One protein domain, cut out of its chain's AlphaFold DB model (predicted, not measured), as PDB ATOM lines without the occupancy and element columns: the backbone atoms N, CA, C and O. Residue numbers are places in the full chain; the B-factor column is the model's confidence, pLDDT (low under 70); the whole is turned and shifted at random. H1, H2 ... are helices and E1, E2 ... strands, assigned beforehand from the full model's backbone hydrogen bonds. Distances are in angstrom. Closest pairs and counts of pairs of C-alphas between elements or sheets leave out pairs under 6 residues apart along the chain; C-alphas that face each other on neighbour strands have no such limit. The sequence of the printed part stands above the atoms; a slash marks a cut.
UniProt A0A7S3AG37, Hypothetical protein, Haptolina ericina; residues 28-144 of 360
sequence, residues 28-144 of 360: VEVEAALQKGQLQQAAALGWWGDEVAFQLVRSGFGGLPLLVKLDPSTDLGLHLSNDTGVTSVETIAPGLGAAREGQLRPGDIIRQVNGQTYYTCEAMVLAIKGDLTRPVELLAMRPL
ATOM      1  N   VAL A  28      40.247 164.105  22.266       95.25
ATOM      2  CA  VAL A  28      40.621 164.521  23.627       95.25
ATOM      3  C   VAL A  28      39.765 165.696  24.109       95.25
ATOM      4  O   VAL A  28      39.326 165.717  25.256       95.25
ATOM      5  N   GLU A  29      39.505 166.671  23.239       97.06
ATOM      6  CA  GLU A  29      38.707 167.852  23.585       97.06
ATOM      7  C   GLU A  29      37.222 167.502  23.717       97.06
ATOM      8  O   GLU A  29      36.561 167.977  24.642       97.06
ATOM      9  N   VAL A  30      36.711 166.634  22.835       95.81
ATOM     10  CA  VAL A  30      35.344 166.107  22.929       95.81
ATOM     11  C   VAL A  30      35.160 165.304  24.212       95.81
ATOM     12  O   VAL A  30      34.220 165.575  24.957       95.81
ATOM     13  N   GLU A  31      36.069 164.378  24.518       96.81
ATOM     14  CA  GLU A  31      36.044 163.604  25.762       96.81
ATOM     15  C   GLU A  31      36.032 164.533  26.986       96.81
ATOM     16  O   GLU A  31      35.187 164.387  27.868       96.81
ATOM     17  N   ALA A  32      36.895 165.553  27.011       97.31
ATOM     18  CA  ALA A  32      36.952 166.520  28.105       97.31
ATOM     19  C   ALA A  32      35.662 167.353  28.246       97.31
ATOM     20  O   ALA A  32      35.246 167.659  29.367       97.31
ATOM     21  N   ALA A  33      35.022 167.733  27.135       97.00
ATOM     22  CA  ALA A  33      33.737 168.431  27.153       97.00
ATOM     23  C   ALA A  33      32.609 167.521  27.675       97.00
ATOM     24  O   ALA A  33      31.813 167.947  28.517       97.00
ATOM     25  N   LEU A  34      32.569 166.258  27.239       96.31
ATOM     26  CA  LEU A  34      31.581 165.269  27.683       96.31
ATOM     27  C   LEU A  34      31.748 164.926  29.169       96.31
ATOM     28  O   LEU A  34      30.765 164.939  29.907       96.31
ATOM     29  N   GLN A  35      32.980 164.760  29.658       95.81
ATOM     30  CA  GLN A  35      33.264 164.567  31.087       95.81
ATOM     31  C   GLN A  35      32.737 165.714  31.963       95.81
ATOM     32  O   GLN A  35      32.320 165.492  33.098       95.81
ATOM     33  N   LYS A  36      32.708 166.943  31.431       95.44
ATOM     34  CA  LYS A  36      32.140 168.127  32.101       95.44
ATOM     35  C   LYS A  36      30.625 168.276  31.912       95.44
ATOM     36  O   LYS A  36      30.041 169.216  32.446       95.44
ATOM     37  N   GLY A  37      29.986 167.391  31.146       93.44
ATOM     38  CA  GLY A  37      28.569 167.478  30.785       93.44
ATOM     39  C   GLY A  37      28.233 168.608  29.808       93.44
ATOM     40  O   GLY A  37      27.100 169.082  29.786       93.44
ATOM     41  N   GLN A  38      29.201 169.071  29.014       94.62
ATOM     42  CA  GLN A  38      29.055 170.203  28.093       94.62
ATOM     43  C   GLN A  38      28.685 169.731  26.677       94.62
ATOM     44  O   GLN A  38      29.462 169.874  25.734       94.62
ATOM     45  N   LEU A  39      27.478 169.183  26.507       89.56
ATOM     46  CA  LEU A  39      27.051 168.562  25.240       89.56
ATOM     47  C   LEU A  39      27.036 169.517  24.046       89.56
ATOM     48  O   LEU A  39      27.447 169.139  22.956       89.56
ATOM     49  N   GLN A  40      26.632 170.770  24.255       86.25
ATOM     50  CA  GLN A  40      26.646 171.786  23.196       86.25
ATOM     51  C   GLN A  40      28.068 172.075  22.700       86.25
ATOM     52  O   GLN A  40      28.291 172.255  21.506       86.25
ATOM     53  N   GLN A  41      29.045 172.077  23.611       93.12
ATOM     54  CA  GLN A  41      30.448 172.250  23.253       93.12
ATOM     55  C   GLN A  41      30.988 171.012  22.533       93.12
ATOM     56  O   GLN A  41      31.648 171.159  21.510       93.12
ATOM     57  N   ALA A  42      30.673 169.806  23.013       93.75
ATOM     58  CA  ALA A  42      31.048 168.566  22.335       93.75
ATOM     59  C   ALA A  42      30.486 168.516  20.903       93.75
ATOM     60  O   ALA A  42      31.223 168.229  19.960       93.75
ATOM     61  N   ALA A  43      29.214 168.879  20.717       87.19
ATOM     62  CA  ALA A  43      28.581 168.965  19.403       87.19
ATOM     63  C   ALA A  43      29.259 170.007  18.495       87.19
ATOM     64  O   ALA A  43      29.519 169.734  17.323       87.19
ATOM     65  N   ALA A  44      29.618 171.179  19.034       87.56
ATOM     66  CA  ALA A  44      30.370 172.198  18.299       87.56
ATOM     67  C   ALA A  44      31.768 171.712  17.871       87.56
ATOM     68  O   ALA A  44      32.239 172.073  16.793       87.56
ATOM     69  N   LEU A  45      32.399 170.853  18.679       92.50
ATOM     70  CA  LEU A  45      33.667 170.184  18.370       92.50
ATOM     71  C   LEU A  45      33.515 169.024  17.367       92.50
ATOM     72  O   LEU A  45      34.515 168.461  16.936       92.50
ATOM     73  N   GLY A  46      32.292 168.684  16.954       88.25
ATOM     74  CA  GLY A  46      32.020 167.660  15.942       88.25
ATOM     75  C   GLY A  46      31.593 166.304  16.497       88.25
ATOM     76  O   GLY A  46      31.453 165.365  15.716       88.25
ATOM     77  N   TRP A  47      31.351 166.187  17.805       91.81
ATOM     78  CA  TRP A  47      30.714 164.999  18.367       91.81
ATOM     79  C   TRP A  47      29.291 164.855  17.822       91.81
ATOM     80  O   TRP A  47      28.488 165.783  17.898       91.81
ATOM     81  N   TRP A  48      28.977 163.686  17.270       84.62
ATOM     82  CA  TRP A  48      27.679 163.402  16.652       84.62
ATOM     83  C   TRP A  48      26.799 162.486  17.500       84.62
ATOM     84  O   TRP A  48      25.814 161.964  16.980       84.62
ATOM     85  N   GLY A  49      27.149 162.224  18.760       86.62
ATOM     86  CA  GLY A  49      26.247 161.527  19.673       86.62
ATOM     87  C   GLY A  49      25.051 162.395  20.063       86.62
ATOM     88  O   GLY A  49      24.883 163.520  19.588       86.62
ATOM     89  N   ASP A  50      24.187 161.858  20.914       81.25
ATOM     90  CA  ASP A  50      23.026 162.571  21.438       81.25
ATOM     91  C   ASP A  50      22.935 162.479  22.964       81.25
ATOM     92  O   ASP A  50      23.713 161.784  23.621       81.25
ATOM     93  N   GLU A  51      21.988 163.222  23.539       81.75
ATOM     94  CA  GLU A  51      21.748 163.233  24.984       81.75
ATOM     95  C   GLU A  51      21.473 161.824  25.525       81.75
ATOM     96  O   GLU A  51      21.948 161.488  26.600       81.75
ATOM     97  N   VAL A  52      20.749 160.978  24.787       79.38
ATOM     98  CA  VAL A  52      20.393 159.631  25.255       79.38
ATOM     99  C   VAL A  52      21.644 158.766  25.362       79.38
ATOM    100  O   VAL A  52      21.888 158.167  26.407       79.38
ATOM    101  N   ALA A  53      22.471 158.747  24.318       85.62
ATOM    102  CA  ALA A  53      23.743 158.040  24.306       85.62
ATOM    103  C   ALA A  53      24.679 158.565  25.405       85.62
ATOM    104  O   ALA A  53      25.298 157.782  26.129       85.62
ATOM    105  N   PHE A  54      24.735 159.885  25.587       90.19
ATOM    106  CA  PHE A  54      25.507 160.499  26.660       90.19
ATOM    107  C   PHE A  54      25.026 160.077  28.050       90.19
ATOM    108  O   PHE A  54      25.846 159.698  28.884       90.19
ATOM    109  N   GLN A  55      23.719 160.107  28.309       84.75
ATOM    110  CA  GLN A  55      23.147 159.717  29.599       84.75
ATOM    111  C   GLN A  55      23.325 158.220  29.866       84.75
ATOM    112  O   GLN A  55      23.651 157.826  30.987       84.75
ATOM    113  N   LEU A  56      23.216 157.386  28.832       86.50
ATOM    114  CA  LEU A  56      23.506 155.959  28.929       86.50
ATOM    115  C   LEU A  56      24.948 155.709  29.394       86.50
ATOM    116  O   LEU A  56      25.177 154.841  30.232       86.50
ATOM    117  N   VAL A  57      25.917 156.500  28.929       93.31
ATOM    118  CA  VAL A  57      27.305 156.394  29.404       93.31
ATOM    119  C   VAL A  57      27.496 157.024  30.787       93.31
ATOM    120  O   VAL A  57      28.119 156.420  31.662       93.31
ATOM    121  N   ARG A  58      26.957 158.229  30.998       92.44
ATOM    122  CA  ARG A  58      27.152 159.031  32.213       92.44
ATOM    123  C   ARG A  58      26.557 158.360  33.445       92.44
ATOM    124  O   ARG A  58      27.257 158.155  34.434       92.44
ATOM    125  N   SER A  59      25.266 158.053  33.388       84.81
ATOM    126  CA  SER A  59      24.481 157.564  34.524       84.81
ATOM    127  C   SER A  59      24.074 156.099  34.361       84.81
ATOM    128  O   SER A  59      23.777 155.428  35.348       84.81
ATOM    129  N   GLY A  60      24.136 155.545  33.144       85.56
ATOM    130  CA  GLY A  60      23.539 154.241  32.838       85.56
ATOM    131  C   GLY A  60      22.063 154.337  32.459       85.56
ATOM    132  O   GLY A  60      21.376 153.320  32.417       85.56
ATOM    133  N   PHE A  61      21.562 155.549  32.210       77.81
ATOM    134  CA  PHE A  61      20.164 155.792  31.881       77.81
ATOM    135  C   PHE A  61      19.721 154.982  30.654       77.81
ATOM    136  O   PHE A  61      20.339 155.065  29.596       77.81
ATOM    137  N   GLY A  62      18.620 154.233  30.773       73.44
ATOM    138  CA  GLY A  62      18.034 153.479  29.662       73.44
ATOM    139  C   GLY A  62      18.752 152.168  29.322       73.44
ATOM    140  O   GLY A  62      18.480 151.586  28.269       73.44
ATOM    141  N   GLY A  63      19.651 151.686  30.189       84.31
ATOM    142  CA  GLY A  63      20.359 150.423  29.994       84.31
ATOM    143  C   GLY A  63      20.384 149.523  31.228       84.31
ATOM    144  O   GLY A  63      20.344 149.988  32.364       84.31
ATOM    145  N   LEU A  64      20.508 148.216  31.000       86.44
ATOM    146  CA  LEU A  64      20.805 147.230  32.037       86.44
ATOM    147  C   LEU A  64      22.329 147.167  32.252       86.44
ATOM    148  O   LEU A  64      23.047 146.904  31.283       86.44
ATOM    149  N   PRO A  65      22.844 147.393  33.474       92.56
ATOM    150  CA  PRO A  65      24.276 147.326  33.732       92.56
ATOM    151  C   PRO A  65      24.789 145.882  33.663       92.56
ATOM    152  O   PRO A  65      24.167 144.960  34.189       92.56
ATOM    153  N   LEU A  66      25.951 145.707  33.039       94.88
ATOM    154  CA  LEU A  66      26.670 144.444  32.896       94.88
ATOM    155  C   LEU A  66      28.112 144.655  33.351       94.88
ATOM    156  O   LEU A  66      28.868 145.382  32.705       94.88
ATOM    157  N   LEU A  67      28.489 144.031  34.466       96.19
ATOM    158  CA  LEU A  67      29.872 144.018  34.931       96.19
ATOM    159  C   LEU A  67      30.567 142.776  34.377       96.19
ATOM    160  O   LEU A  67      30.212 141.653  34.733       96.19
ATOM    161  N   VAL A  68      31.558 142.988  33.520       95.75
ATOM    162  CA  VAL A  68      32.240 141.934  32.771       95.75
ATOM    163  C   VAL A  68      33.717 141.977  33.121       95.75
ATOM    164  O   VAL A  68      34.362 143.009  32.954       95.75
ATOM    165  N   LYS A  69      34.262 140.866  33.616       94.81
ATOM    166  CA  LYS A  69      35.692 140.750  33.915       94.81
ATOM    167  C   LYS A  69      36.346 139.929  32.824       94.81
ATOM    168  O   LYS A  69      35.960 138.791  32.597       94.81
ATOM    169  N   LEU A  70      37.306 140.523  32.133       93.25
ATOM    170  CA  LEU A  70      38.020 139.878  31.046       93.25
ATOM    171  C   LEU A  70      39.443 139.570  31.488       93.25
ATOM    172  O   LEU A  70      40.144 140.444  32.003       93.25
ATOM    173  N   ASP A  71      39.866 138.331  31.269       90.19
ATOM    174  CA  ASP A  71      41.230 137.916  31.567       90.19
ATOM    175  C   ASP A  71      42.249 138.718  30.742       90.19
ATOM    176  O   ASP A  71      41.993 139.043  29.571       90.19
ATOM    177  N   PRO A  72      43.428 139.008  31.324       85.31
ATOM    178  CA  PRO A  72      44.502 139.672  30.607       85.31
ATOM    179  C   PRO A  72      44.880 138.839  29.387       85.31
ATOM    180  O   PRO A  72      45.221 137.658  29.477       85.31
ATOM    181  N   SER A  73      44.804 139.459  28.219       81.81
ATOM    182  CA  SER A  73      45.160 138.826  26.962       81.81
ATOM    183  C   SER A  73      45.650 139.878  25.983       81.81
ATOM    184  O   SER A  73      45.382 141.071  26.113       81.81
ATOM    185  N   THR A  74      46.388 139.424  24.979       77.88
ATOM    186  CA  THR A  74      46.863 140.277  23.888       77.88
ATOM    187  C   THR A  74      45.725 140.870  23.060       77.88
ATOM    188  O   THR A  74      45.930 141.881  22.393       77.88
ATOM    189  N   ASP A  75      44.551 140.231  23.081       87.81
ATOM    190  CA  ASP A  75      43.354 140.664  22.373       87.81
ATOM    191  C   ASP A  75      42.092 140.177  23.103       87.81
ATOM    192  O   ASP A  75      41.877 138.975  23.279       87.81
ATOM    193  N   LEU A  76      41.237 141.124  23.495       91.69
ATOM    194  CA  LEU A  76      39.968 140.843  24.165       91.69
ATOM    195  C   LEU A  76      38.904 140.287  23.204       91.69
ATOM    196  O   LEU A  76      37.895 139.752  23.664       91.69
ATOM    197  N   GLY A  77      39.111 140.400  21.887       93.06
ATOM    198  CA  GLY A  77      38.154 139.975  20.866       93.06
ATOM    199  C   GLY A  77      36.936 140.887  20.750       93.06
ATOM    200  O   GLY A  77      35.844 140.413  20.440       93.06
ATOM    201  N   LEU A  78      37.107 142.180  21.032       94.31
ATOM    202  CA  LEU A  78      36.061 143.194  20.936       94.31
ATOM    203  C   LEU A  78      36.283 144.073  19.705       94.31
ATOM    204  O   LEU A  78      37.285 144.783  19.618       94.31
ATOM    205  N   HIS A  79      35.306 144.088  18.803       94.69
ATOM    206  CA  HIS A  79      35.213 145.105  17.762       94.69
ATOM    207  C   HIS A  79      34.241 146.181  18.225       94.69
ATOM    208  O   HIS A  79      33.085 145.893  18.540       94.69
ATOM    209  N   LEU A  80      34.736 147.413  18.307       95.12
ATOM    210  CA  LEU A  80      34.003 148.546  18.852       95.12
ATOM    211  C   LEU A  80      33.640 149.528  17.745       95.12
ATOM    212  O   LEU A  80      34.463 149.828  16.879       95.12
ATOM    213  N   SER A  81      32.434 150.074  17.829       91.06
ATOM    214  CA  SER A  81      31.917 151.066  16.899       91.06
ATOM    215  C   SER A  81      31.565 152.368  17.614       91.06
ATOM    216  O   SER A  81      31.014 152.359  18.716       91.06
ATOM    217  N   ASN A  82      31.884 153.490  16.964       90.50
ATOM    218  CA  ASN A  82      31.565 154.860  17.400       90.50
ATOM    219  C   ASN A  82      30.325 155.424  16.678       90.50
ATOM    220  O   ASN A  82      30.057 156.619  16.616       90.50
ATOM    221  N   ASP A  83      29.571 154.551  16.040       84.12
ATOM    222  CA  ASP A  83      28.499 154.899  15.123       84.12
ATOM    223  C   ASP A  83      27.338 155.681  15.753       84.12
ATOM    224  O   ASP A  83      26.621 156.409  15.065       84.12
ATOM    225  N   THR A  84      27.178 155.562  17.067       80.56
ATOM    226  CA  THR A  84      26.181 156.270  17.877       80.56
ATOM    227  C   THR A  84      26.776 157.466  18.631       80.56
ATOM    228  O   THR A  84      26.084 158.101  19.420       80.56
ATOM    229  N   GLY A  85      28.057 157.777  18.401       87.62
ATOM    230  CA  GLY A  85      28.823 158.786  19.138       87.62
ATOM    231  C   GLY A  85      29.313 158.313  20.509       87.62
ATOM    232  O   GLY A  85      29.959 159.080  21.217       87.62
ATOM    233  N   VAL A  86      29.013 157.069  20.887       92.12
ATOM    234  CA  VAL A  86      29.523 156.395  22.086       92.12
ATOM    235  C   VAL A  86      30.058 155.017  21.713       92.12
ATOM    236  O   VAL A  86      29.797 154.506  20.623       92.12
ATOM    237  N   THR A  87      30.805 154.398  22.624       95.56
ATOM    238  CA  THR A  87      31.437 153.100  22.379       95.56
ATOM    239  C   THR A  87      30.430 151.958  22.445       95.56
ATOM    240  O   THR A  87      29.988 151.574  23.526       95.56
ATOM    241  N   SER A  88      30.100 151.373  21.298       94.62
ATOM    242  CA  SER A  88      29.219 150.203  21.196       94.62
ATOM    243  C   SER A  88      29.987 148.955  20.767       94.62
ATOM    244  O   SER A  88      30.938 149.045  19.992       94.62
ATOM    245  N   VAL A  89      29.582 147.783  21.251       95.50
ATOM    246  CA  VAL A  89      30.085 146.496  20.764       95.50
ATOM    247  C   VAL A  89      29.471 146.238  19.391       95.50
ATOM    248  O   VAL A  89      28.258 146.104  19.265       95.50
ATOM    249  N   GLU A  90      30.295 146.161  18.355       92.44
ATOM    250  CA  GLU A  90      29.854 145.855  16.993       92.44
ATOM    251  C   GLU A  90      29.822 144.345  16.766       92.44
ATOM    252  O   GLU A  90      28.798 143.777  16.395       92.44
ATOM    253  N   THR A  91      30.945 143.678  17.030       94.06
ATOM    254  CA  THR A  91      31.081 142.224  16.923       94.06
ATOM    255  C   THR A  91      32.018 141.696  18.006       94.06
ATOM    256  O   THR A  91      32.856 142.422  18.544       94.06
ATOM    257  N   ILE A  92      31.855 140.416  18.345       96.12
ATOM    258  CA  ILE A  92      32.688 139.717  19.325       96.12
ATOM    259  C   ILE A  92      33.355 138.547  18.611       96.12
ATOM    260  O   ILE A  92      32.674 137.684  18.053       96.12
ATOM    261  N   ALA A  93      34.683 138.529  18.617       94.38
ATOM    262  CA  ALA A  93      35.462 137.495  17.961       94.38
ATOM    263  C   ALA A  93      35.348 136.161  18.730       94.38
ATOM    264  O   ALA A  93      35.579 136.122  19.945       94.38
ATOM    265  N   PRO A  94      35.006 135.051  18.052       93.75
ATOM    266  CA  PRO A  94      34.795 133.766  18.710       93.75
ATOM    267  C   PRO A  94      36.089 133.232  19.339       93.75
ATOM    268  O   PRO A  94      37.171 133.343  18.770       93.75
ATOM    269  N   GLY A  95      35.972 132.612  20.517       90.88
ATOM    270  CA  GLY A  95      37.086 131.938  21.196       90.88
ATOM    271  C   GLY A  95      38.075 132.845  21.944       90.88
ATOM    272  O   GLY A  95      38.967 132.310  22.611       90.88
ATOM    273  N   LEU A  96      37.908 134.172  21.888       92.06
ATOM    274  CA  LEU A  96      38.695 135.164  22.638       92.06
ATOM    275  C   LEU A  96      38.031 135.558  23.969       92.06
ATOM    276  O   LEU A  96      36.942 135.078  24.285       92.06
ATOM    277  N   GLY A  97      38.703 136.400  24.766       89.94
ATOM    278  CA  GLY A  97      38.315 136.726  26.147       89.94
ATOM    279  C   GLY A  97      36.846 137.130  26.303       89.94
ATOM    280  O   GLY A  97      36.122 136.513  27.081       89.94
ATOM    281  N   ALA A  98      36.370 138.087  25.502       92.75
ATOM    282  CA  ALA A  98      34.980 138.542  25.556       92.75
ATOM    283  C   ALA A  98      33.960 137.459  25.164       92.75
ATOM    284  O   ALA A  98      32.893 137.371  25.772       92.75
ATOM    285  N   ALA A  99      34.282 136.607  24.185       92.81
ATOM    286  CA  ALA A  99      33.411 135.500  23.787       92.81
ATOM    287  C   ALA A  99      33.360 134.382  24.838       92.81
ATOM    288  O   ALA A  99      32.307 133.776  25.018       92.81
ATOM    289  N   ARG A 100      34.479 134.102  25.522       92.31
ATOM    290  CA  ARG A 100      34.547 133.091  26.592       92.31
ATOM    291  C   ARG A 100      33.732 133.498  27.810       92.31
ATOM    292  O   ARG A 100      33.056 132.650  28.380       92.31
ATOM    293  N   GLU A 101      33.774 134.780  28.159       93.81
ATOM    294  CA  GLU A 101      32.954 135.330  29.236       93.81
ATOM    295  C   GLU A 101      31.461 135.341  28.862       93.81
ATOM    296  O   GLU A 101      30.595 135.130  29.705       93.81
ATOM    297  N   GLY A 102      31.134 135.551  27.581       93.12
ATOM    298  CA  GLY A 102      29.804 135.284  27.015       93.12
ATOM    299  C   GLY A 102      28.680 136.236  27.451       93.12
ATOM    300  O   GLY A 102      27.540 136.089  27.003       93.12
ATOM    301  N   GLN A 103      28.973 137.221  28.304       94.19
ATOM    302  CA  GLN A 103      27.978 138.178  28.796       94.19
ATOM    303  C   GLN A 103      27.683 139.310  27.803       94.19
ATOM    304  O   GLN A 103      26.526 139.732  27.676       94.19
ATOM    305  N   LEU A 104      28.718 139.794  27.109       95.50
ATOM    306  CA  LEU A 104      28.622 140.878  26.130       95.50
ATOM    307  C   LEU A 104      27.962 140.402  24.836       95.50
ATOM    308  O   LEU A 104      28.097 139.245  24.432       95.50
ATOM    309  N   ARG A 105      27.261 141.314  24.165       94.81
ATOM    310  CA  ARG A 105      26.621 141.094  22.863       94.81
ATOM    311  C   ARG A 105      26.784 142.324  21.964       94.81
ATOM    312  O   ARG A 105      26.930 143.431  22.482       94.81
ATOM    313  N   PRO A 106      26.706 142.155  20.631       93.06
ATOM    314  CA  PRO A 106      26.547 143.280  19.716       93.06
ATOM    315  C   PRO A 106      25.419 144.223  20.158       93.06
ATOM    316  O   PRO A 106      24.325 143.769  20.493       93.06
ATOM    317  N   GLY A 107      25.696 145.524  20.162       89.56
ATOM    318  CA  GLY A 107      24.799 146.588  20.615       89.56
ATOM    319  C   GLY A 107      24.967 147.011  22.078       89.56
ATOM    320  O   GLY A 107      24.470 148.077  22.439       89.56
ATOM    321  N   ASP A 108      25.675 146.242  22.915       94.12
ATOM    322  CA  ASP A 108      25.991 146.672  24.283       94.12
ATOM    323  C   ASP A 108      26.919 147.905  24.244       94.12
ATOM    324  O   ASP A 108      27.847 147.975  23.436       94.12
ATOM    325  N   ILE A 109      26.680 148.893  25.107       94.94
ATOM    326  CA  ILE A 109      27.467 150.131  25.185       94.94
ATOM    327  C   ILE A 109      28.494 150.007  26.300       94.94
ATOM    328  O   ILE A 109      28.126 149.872  27.462       94.94
ATOM    329  N   ILE A 110      29.781 150.075  25.977       96.50
ATOM    330  CA  ILE A 110      30.832 150.067  26.998       96.50
ATOM    331  C   ILE A 110      30.934 151.476  27.567       96.50
ATOM    332  O   ILE A 110      31.073 152.443  26.818       96.50
ATOM    333  N   ARG A 111      30.866 151.592  28.895       95.50
ATOM    334  CA  ARG A 111      30.874 152.886  29.582       95.50
ATOM    335  C   ARG A 111      32.085 153.062  30.494       95.50
ATOM    336  O   ARG A 111      32.600 154.173  30.578       95.50
ATOM    337  N   GLN A 112      32.541 152.002  31.173       97.12
ATOM    338  CA  GLN A 112      33.727 152.064  32.035       97.12
ATOM    339  C   GLN A 112      34.745 150.978  31.721       97.12
ATOM    340  O   GLN A 112      34.374 149.868  31.339       97.12
ATOM    341  N   VAL A 113      36.006 151.309  31.992       96.31
ATOM    342  CA  VAL A 113      37.140 150.382  32.070       96.31
ATOM    343  C   VAL A 113      37.797 150.589  33.423       96.31
ATOM    344  O   VAL A 113      38.164 151.716  33.756       96.31
ATOM    345  N   ASN A 114      37.920 149.526  34.214       95.31
ATOM    346  CA  ASN A 114      38.574 149.525  35.524       95.31
ATOM    347  C   ASN A 114      38.051 150.641  36.450       95.31
ATOM    348  O   ASN A 114      38.807 151.333  37.127       95.31
ATOM    349  N   GLY A 115      36.728 150.841  36.438       94.50
ATOM    350  CA  GLY A 115      36.024 151.839  37.250       94.50
ATOM    351  C   GLY A 115      36.054 153.275  36.711       94.50
ATOM    352  O   GLY A 115      35.390 154.143  37.279       94.50
ATOM    353  N   GLN A 116      36.763 153.547  35.613       96.44
ATOM    354  CA  GLN A 116      36.814 154.872  34.995       96.44
ATOM    355  C   GLN A 116      35.858 154.969  33.802       96.44
ATOM    356  O   GLN A 116      35.885 154.122  32.914       96.44
ATOM    357  N   THR A 117      35.020 156.009  33.780       96.62
ATOM    358  CA  THR A 117      34.064 156.276  32.693       96.62
ATOM    359  C   THR A 117      34.735 156.956  31.501       96.62
ATOM    360  O   THR A 117      35.496 157.905  31.693       96.62
ATOM    361  N   TYR A 118      34.387 156.521  30.288       97.06
ATOM    362  CA  TYR A 118      34.849 157.101  29.023       97.06
ATOM    363  C   TYR A 118      33.671 157.326  28.074       97.06
ATOM    364  O   TYR A 118      32.822 156.446  27.922       97.06
ATOM    365  N   TYR A 119      33.625 158.492  27.430       95.81
ATOM    366  CA  TYR A 119      32.486 158.915  26.606       95.81
ATOM    367  C   TYR A 119      32.683 158.686  25.108       95.81
ATOM    368  O   TYR A 119      31.710 158.514  24.377       95.81
ATOM    369  N   THR A 120      33.933 158.649  24.659       95.25
ATOM    370  CA  THR A 120      34.318 158.443  23.262       95.25
ATOM    371  C   THR A 120      34.933 157.063  23.042       95.25
ATOM    372  O   THR A 120      35.593 156.498  23.920       95.25
ATOM    373  N   CYS A 121      34.753 156.526  21.832       94.81
ATOM    374  CA  CYS A 121      35.333 155.242  21.433       94.81
ATOM    375  C   CYS A 121      36.864 155.276  21.444       94.81
ATOM    376  O   CYS A 121      37.510 154.321  21.871       94.81
ATOM    377  N   GLU A 122      37.465 156.396  21.048       94.00
ATOM    378  CA  GLU A 122      38.915 156.557  21.019       94.00
ATOM    379  C   GLU A 122      39.517 156.494  22.429       94.00
ATOM    380  O   GLU A 122      40.478 155.753  22.650       94.00
ATOM    381  N   ALA A 123      38.936 157.215  23.396       95.06
ATOM    382  CA  ALA A 123      39.397 157.180  24.784       95.06
ATOM    383  C   ALA A 123      39.211 155.786  25.408       95.06
ATOM    384  O   ALA A 123      40.119 155.282  26.068       95.06
ATOM    385  N   MET A 124      38.082 155.130  25.123       95.25
ATOM    386  CA  MET A 124      37.795 153.759  25.557       95.25
ATOM    387  C   MET A 124      38.833 152.756  25.040       95.25
ATOM    388  O   MET A 124      39.384 151.963  25.803       95.25
ATOM    389  N   VAL A 125      39.130 152.794  23.739       93.75
ATOM    390  CA  VAL A 125      40.109 151.895  23.112       93.75
ATOM    391  C   VAL A 125      41.502 152.110  23.700       93.75
ATOM    392  O   VAL A 125      42.217 151.136  23.937       93.75
ATOM    393  N   LEU A 126      41.896 153.365  23.945       93.81
ATOM    394  CA  LEU A 126      43.171 153.676  24.593       93.81
ATOM    395  C   LEU A 126      43.231 153.133  26.024       93.81
ATOM    396  O   LEU A 126      44.243 152.542  26.392       93.81
ATOM    397  N   ALA A 127      42.151 153.272  26.797       93.88
ATOM    398  CA  ALA A 127      42.066 152.746  28.158       93.88
ATOM    399  C   ALA A 127      42.187 151.216  28.195       93.88
ATOM    400  O   ALA A 127      42.990 150.679  28.954       93.88
ATOM    401  N   ILE A 128      41.462 150.518  27.313       92.50
ATOM    402  CA  ILE A 128      41.540 149.056  27.184       92.50
ATOM    403  C   ILE A 128      42.964 148.620  26.819       92.50
ATOM    404  O   ILE A 128      43.515 147.717  27.445       92.50
ATOM    405  N   LYS A 129      43.580 149.268  25.823       90.44
ATOM    406  CA  LYS A 129      44.939 148.929  25.367       90.44
ATOM    407  C   LYS A 129      46.008 149.221  26.418       90.44
ATOM    408  O   LYS A 129      47.009 148.512  26.464       90.44
ATOM    409  N   GLY A 130      45.808 150.254  27.234       87.44
ATOM    410  CA  GLY A 130      46.743 150.654  28.281       87.44
ATOM    411  C   GLY A 130      46.868 149.647  29.427       87.44
ATOM    412  O   GLY A 130      47.900 149.648  30.095       87.44
ATOM    413  N   ASP A 131      45.870 148.778  29.634       80.81
ATOM    414  CA  ASP A 131      45.777 147.915  30.825       80.81
ATOM    415  C   ASP A 131      45.670 146.408  30.515       80.81
ATOM    416  O   ASP A 131      45.277 145.610  31.360       80.81
ATOM    417  N   LEU A 132      46.083 145.970  29.319       82.69
ATOM    418  CA  LEU A 132      46.019 144.550  28.911       82.69
ATOM    419  C   LEU A 132      46.904 143.602  29.750       82.69
ATOM    420  O   LEU A 132      46.837 142.384  29.593       82.69
ATOM    421  N   THR A 133      47.754 144.141  30.629       83.38
ATOM    422  CA  THR A 133      48.603 143.347  31.537       83.38
ATOM    423  C   THR A 133      47.865 142.848  32.779       83.38
ATOM    424  O   THR A 133      48.391 142.002  33.504       83.38
ATOM    425  N   ARG A 134      46.657 143.359  33.038       89.88
ATOM    426  CA  ARG A 134      45.812 143.009  34.182       89.88
ATOM    427  C   ARG A 134      44.420 142.604  33.695       89.88
ATOM    428  O   ARG A 134      44.066 142.904  32.555       89.88
ATOM    429  N   PRO A 135      43.631 141.905  34.529       90.88
ATOM    430  CA  PRO A 135      42.223 141.699  34.233       90.88
ATOM    431  C   PRO A 135      41.539 143.040  33.957       90.88
ATOM    432  O   PRO A 135      41.689 143.983  34.736       90.88
ATOM    433  N   VAL A 136      40.810 143.113  32.848       94.62
ATOM    434  CA  VAL A 136      40.075 144.309  32.440       94.62
ATOM    435  C   VAL A 136      38.638 144.164  32.917       94.62
ATOM    436  O   VAL A 136      37.907 143.279  32.471       94.62
ATOM    437  N   GLU A 137      38.219 145.032  33.827       95.75
ATOM    438  CA  GLU A 137      36.838 145.128  34.282       95.75
ATOM    439  C   GLU A 137      36.092 146.147  33.423       95.75
ATOM    440  O   GLU A 137      36.376 147.345  33.451       95.75
ATOM    441  N   LEU A 138      35.123 145.674  32.649       96.44
ATOM    442  CA  LEU A 138      34.253 146.510  31.838       96.44
ATOM    443  C   LEU A 138      32.903 146.669  32.526       96.44
ATOM    444  O   LEU A 138      32.264 145.682  32.893       96.44
ATOM    445  N   LEU A 139      32.432 147.910  32.630       97.00
ATOM    446  CA  LEU A 139      31.017 148.177  32.865       97.00
ATOM    447  C   LEU A 139      30.375 148.521  31.526       97.00
ATOM    448  O   LEU A 139      30.626 149.593  30.964       97.00
ATOM    449  N   ALA A 140      29.551 147.609  31.029       96.12
ATOM    450  CA  ALA A 140      28.723 147.821  29.856       96.12
ATOM    451  C   ALA A 140      27.269 148.098  30.255       96.12
ATOM    452  O   ALA A 140      26.817 147.758  31.346       96.12
ATOM    453  N   MET A 141      26.534 148.721  29.347       94.06
ATOM    454  CA  MET A 141      25.115 149.003  29.451       94.06
ATOM    455  C   MET A 141      24.426 148.348  28.265       94.06
ATOM    456  O   MET A 141      24.696 148.700  27.118       94.06
ATOM    457  N   ARG A 142      23.522 147.409  28.525       91.81
ATOM    458  CA  ARG A 142      22.665 146.840  27.487       91.81
ATOM    459  C   ARG A 142      21.454 147.743  27.290       91.81
ATOM    460  O   ARG A 142      20.652 147.825  28.222       91.81
ATOM    461  N   PRO A 143      21.287 148.409  26.135       85.94
ATOM    462  CA  PRO A 143      20.137 149.277  25.910       85.94
ATOM    463  C   PRO A 143      18.827 148.507  26.111       85.94
ATOM    464  O   PRO A 143      18.643 147.428  25.550       85.94
ATOM    465  N   LEU A 144      17.906 149.066  26.894       80.56
ATOM    466  CA  LEU A 144      16.599 148.461  27.186       80.56
ATOM    467  C   LEU A 144      15.571 148.688  26.063       80.56
ATOM    468  O   LEU A 144      14.381 148.418  26.238       80.56
TER     469      LEU A 144
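AT A GLANCE: This is residues 28 to 144 of the 360 residues of the protein "Hypothetical protein" of Haptolina ericina (UniProt A0A7S3AG37). A small, partly closed body has the three-stranded sheet E1 E5 E4 as one wall and the strand hairpin E2 E3 across from it; E3 comes beside E4 at one corner, and H5 packs between E4 and E2. The short helix H4 caps one end near E1, E2 and E3, while the helical hairpin H1 H2 lies at the opposite end of the long axis, with H3 between it and the sheet. The printed part has 117 residues, with five named helices and five named strands in the order H1 H2 H3 E1 E2 E3 H4 E4 H5 E5; the class is mixed, helices and strands. The larger sheet runs E1, E5, E4 and the smaller one E2, E3, each antiparallel. The whole is compact, with a radius of gyration of the C-alphas of 13.5 A and spans of 41 by 29 by 21 A.

IN THESE COORDINATES: Find C-alpha 28 at (40.621, 164.521, 23.627), where H1 begins; it covers residues 28 to 35 and is 10.5 A long. H2 follows at residues 39 to 44, then H3 at residues 51 to 58, 10.0 A long. At C-alpha 63, (20.359, 150.423, 29.994), you meet E1, residues 63 to 70, which runs 20.6 A. Read on to E2 at residues 78 to 81, E3 at residues 88 to 92 and H4 at residues 97 to 101. E4 takes residues 109 to 113, 11.9 A, and H5 takes residues 121 to 130, 14.1 A. E5, residues 136 to 143, runs 21.6 A and ends at C-alpha 143, (20.137, 149.277, 25.910).

HOW THE PARTS SIT: Start with the helical hairpin: H1 and H2 touch at a shallow tilt of 24 degrees, opposite ways, and their closest C-alphas, Val 30 and Ala 42, are 5.0 A apart. H1 and H3 are close but not clearly touching, with C-alphas 34 and 54 closest at 7.8 A. H3 is on the sheet E1 E5 E4 at a height of 9.2 A, only just over E4 alone, as 2 of its C-alphas fall on E5; it runs along the strands, at 20 degrees to E4 on the local plane. Its closest approach to E4 is between the C-alphas of Val 57 and Arg 111, 5.0 A. Look next at E1 beside the inner strand E5, where N 66 and O 140 are 2.8 A apart, within hydrogen-bond range. E2 and E3 form a hairpin, with N 81 and O 88 within range at 2.8 A. The closest C-alphas of E3 and E4, Ser 88 and Ile 109, are 4.4 A apart. H4 only grazes the larger sheet, with residues 97 to 101; the C-alphas of Leu 70 and Gly 97 are its closest to E1, at 5.8 A. On the other side of E5, E4 has N 109 within range of O 141, at 2.8 A; its residues 112 to 113 also pair antiparallel with residues 116 to 117. H5 is on the face opposite to H3, which gives three layers, helices on both faces of a sheet. Its height over the sheet is 9.5 A and it runs slantwise to the strands, at 38 degrees to E4 on the local plane. The closest C-alphas of H5 and E2 are Cys 121 and Ser 81, 7.0 A apart. In H1, H2, H3, H4 and H5 every O i to N i+4 pair is within hydrogen-bond range.

THE WHOLE: The two C-alphas farthest apart, those of Gln 40 and Gly 95, stand 41.2 A from each other. The printed part has no cut and no long link. The mean pLDDT of the printed part is 91.3, and no printed residue of this model is under 70.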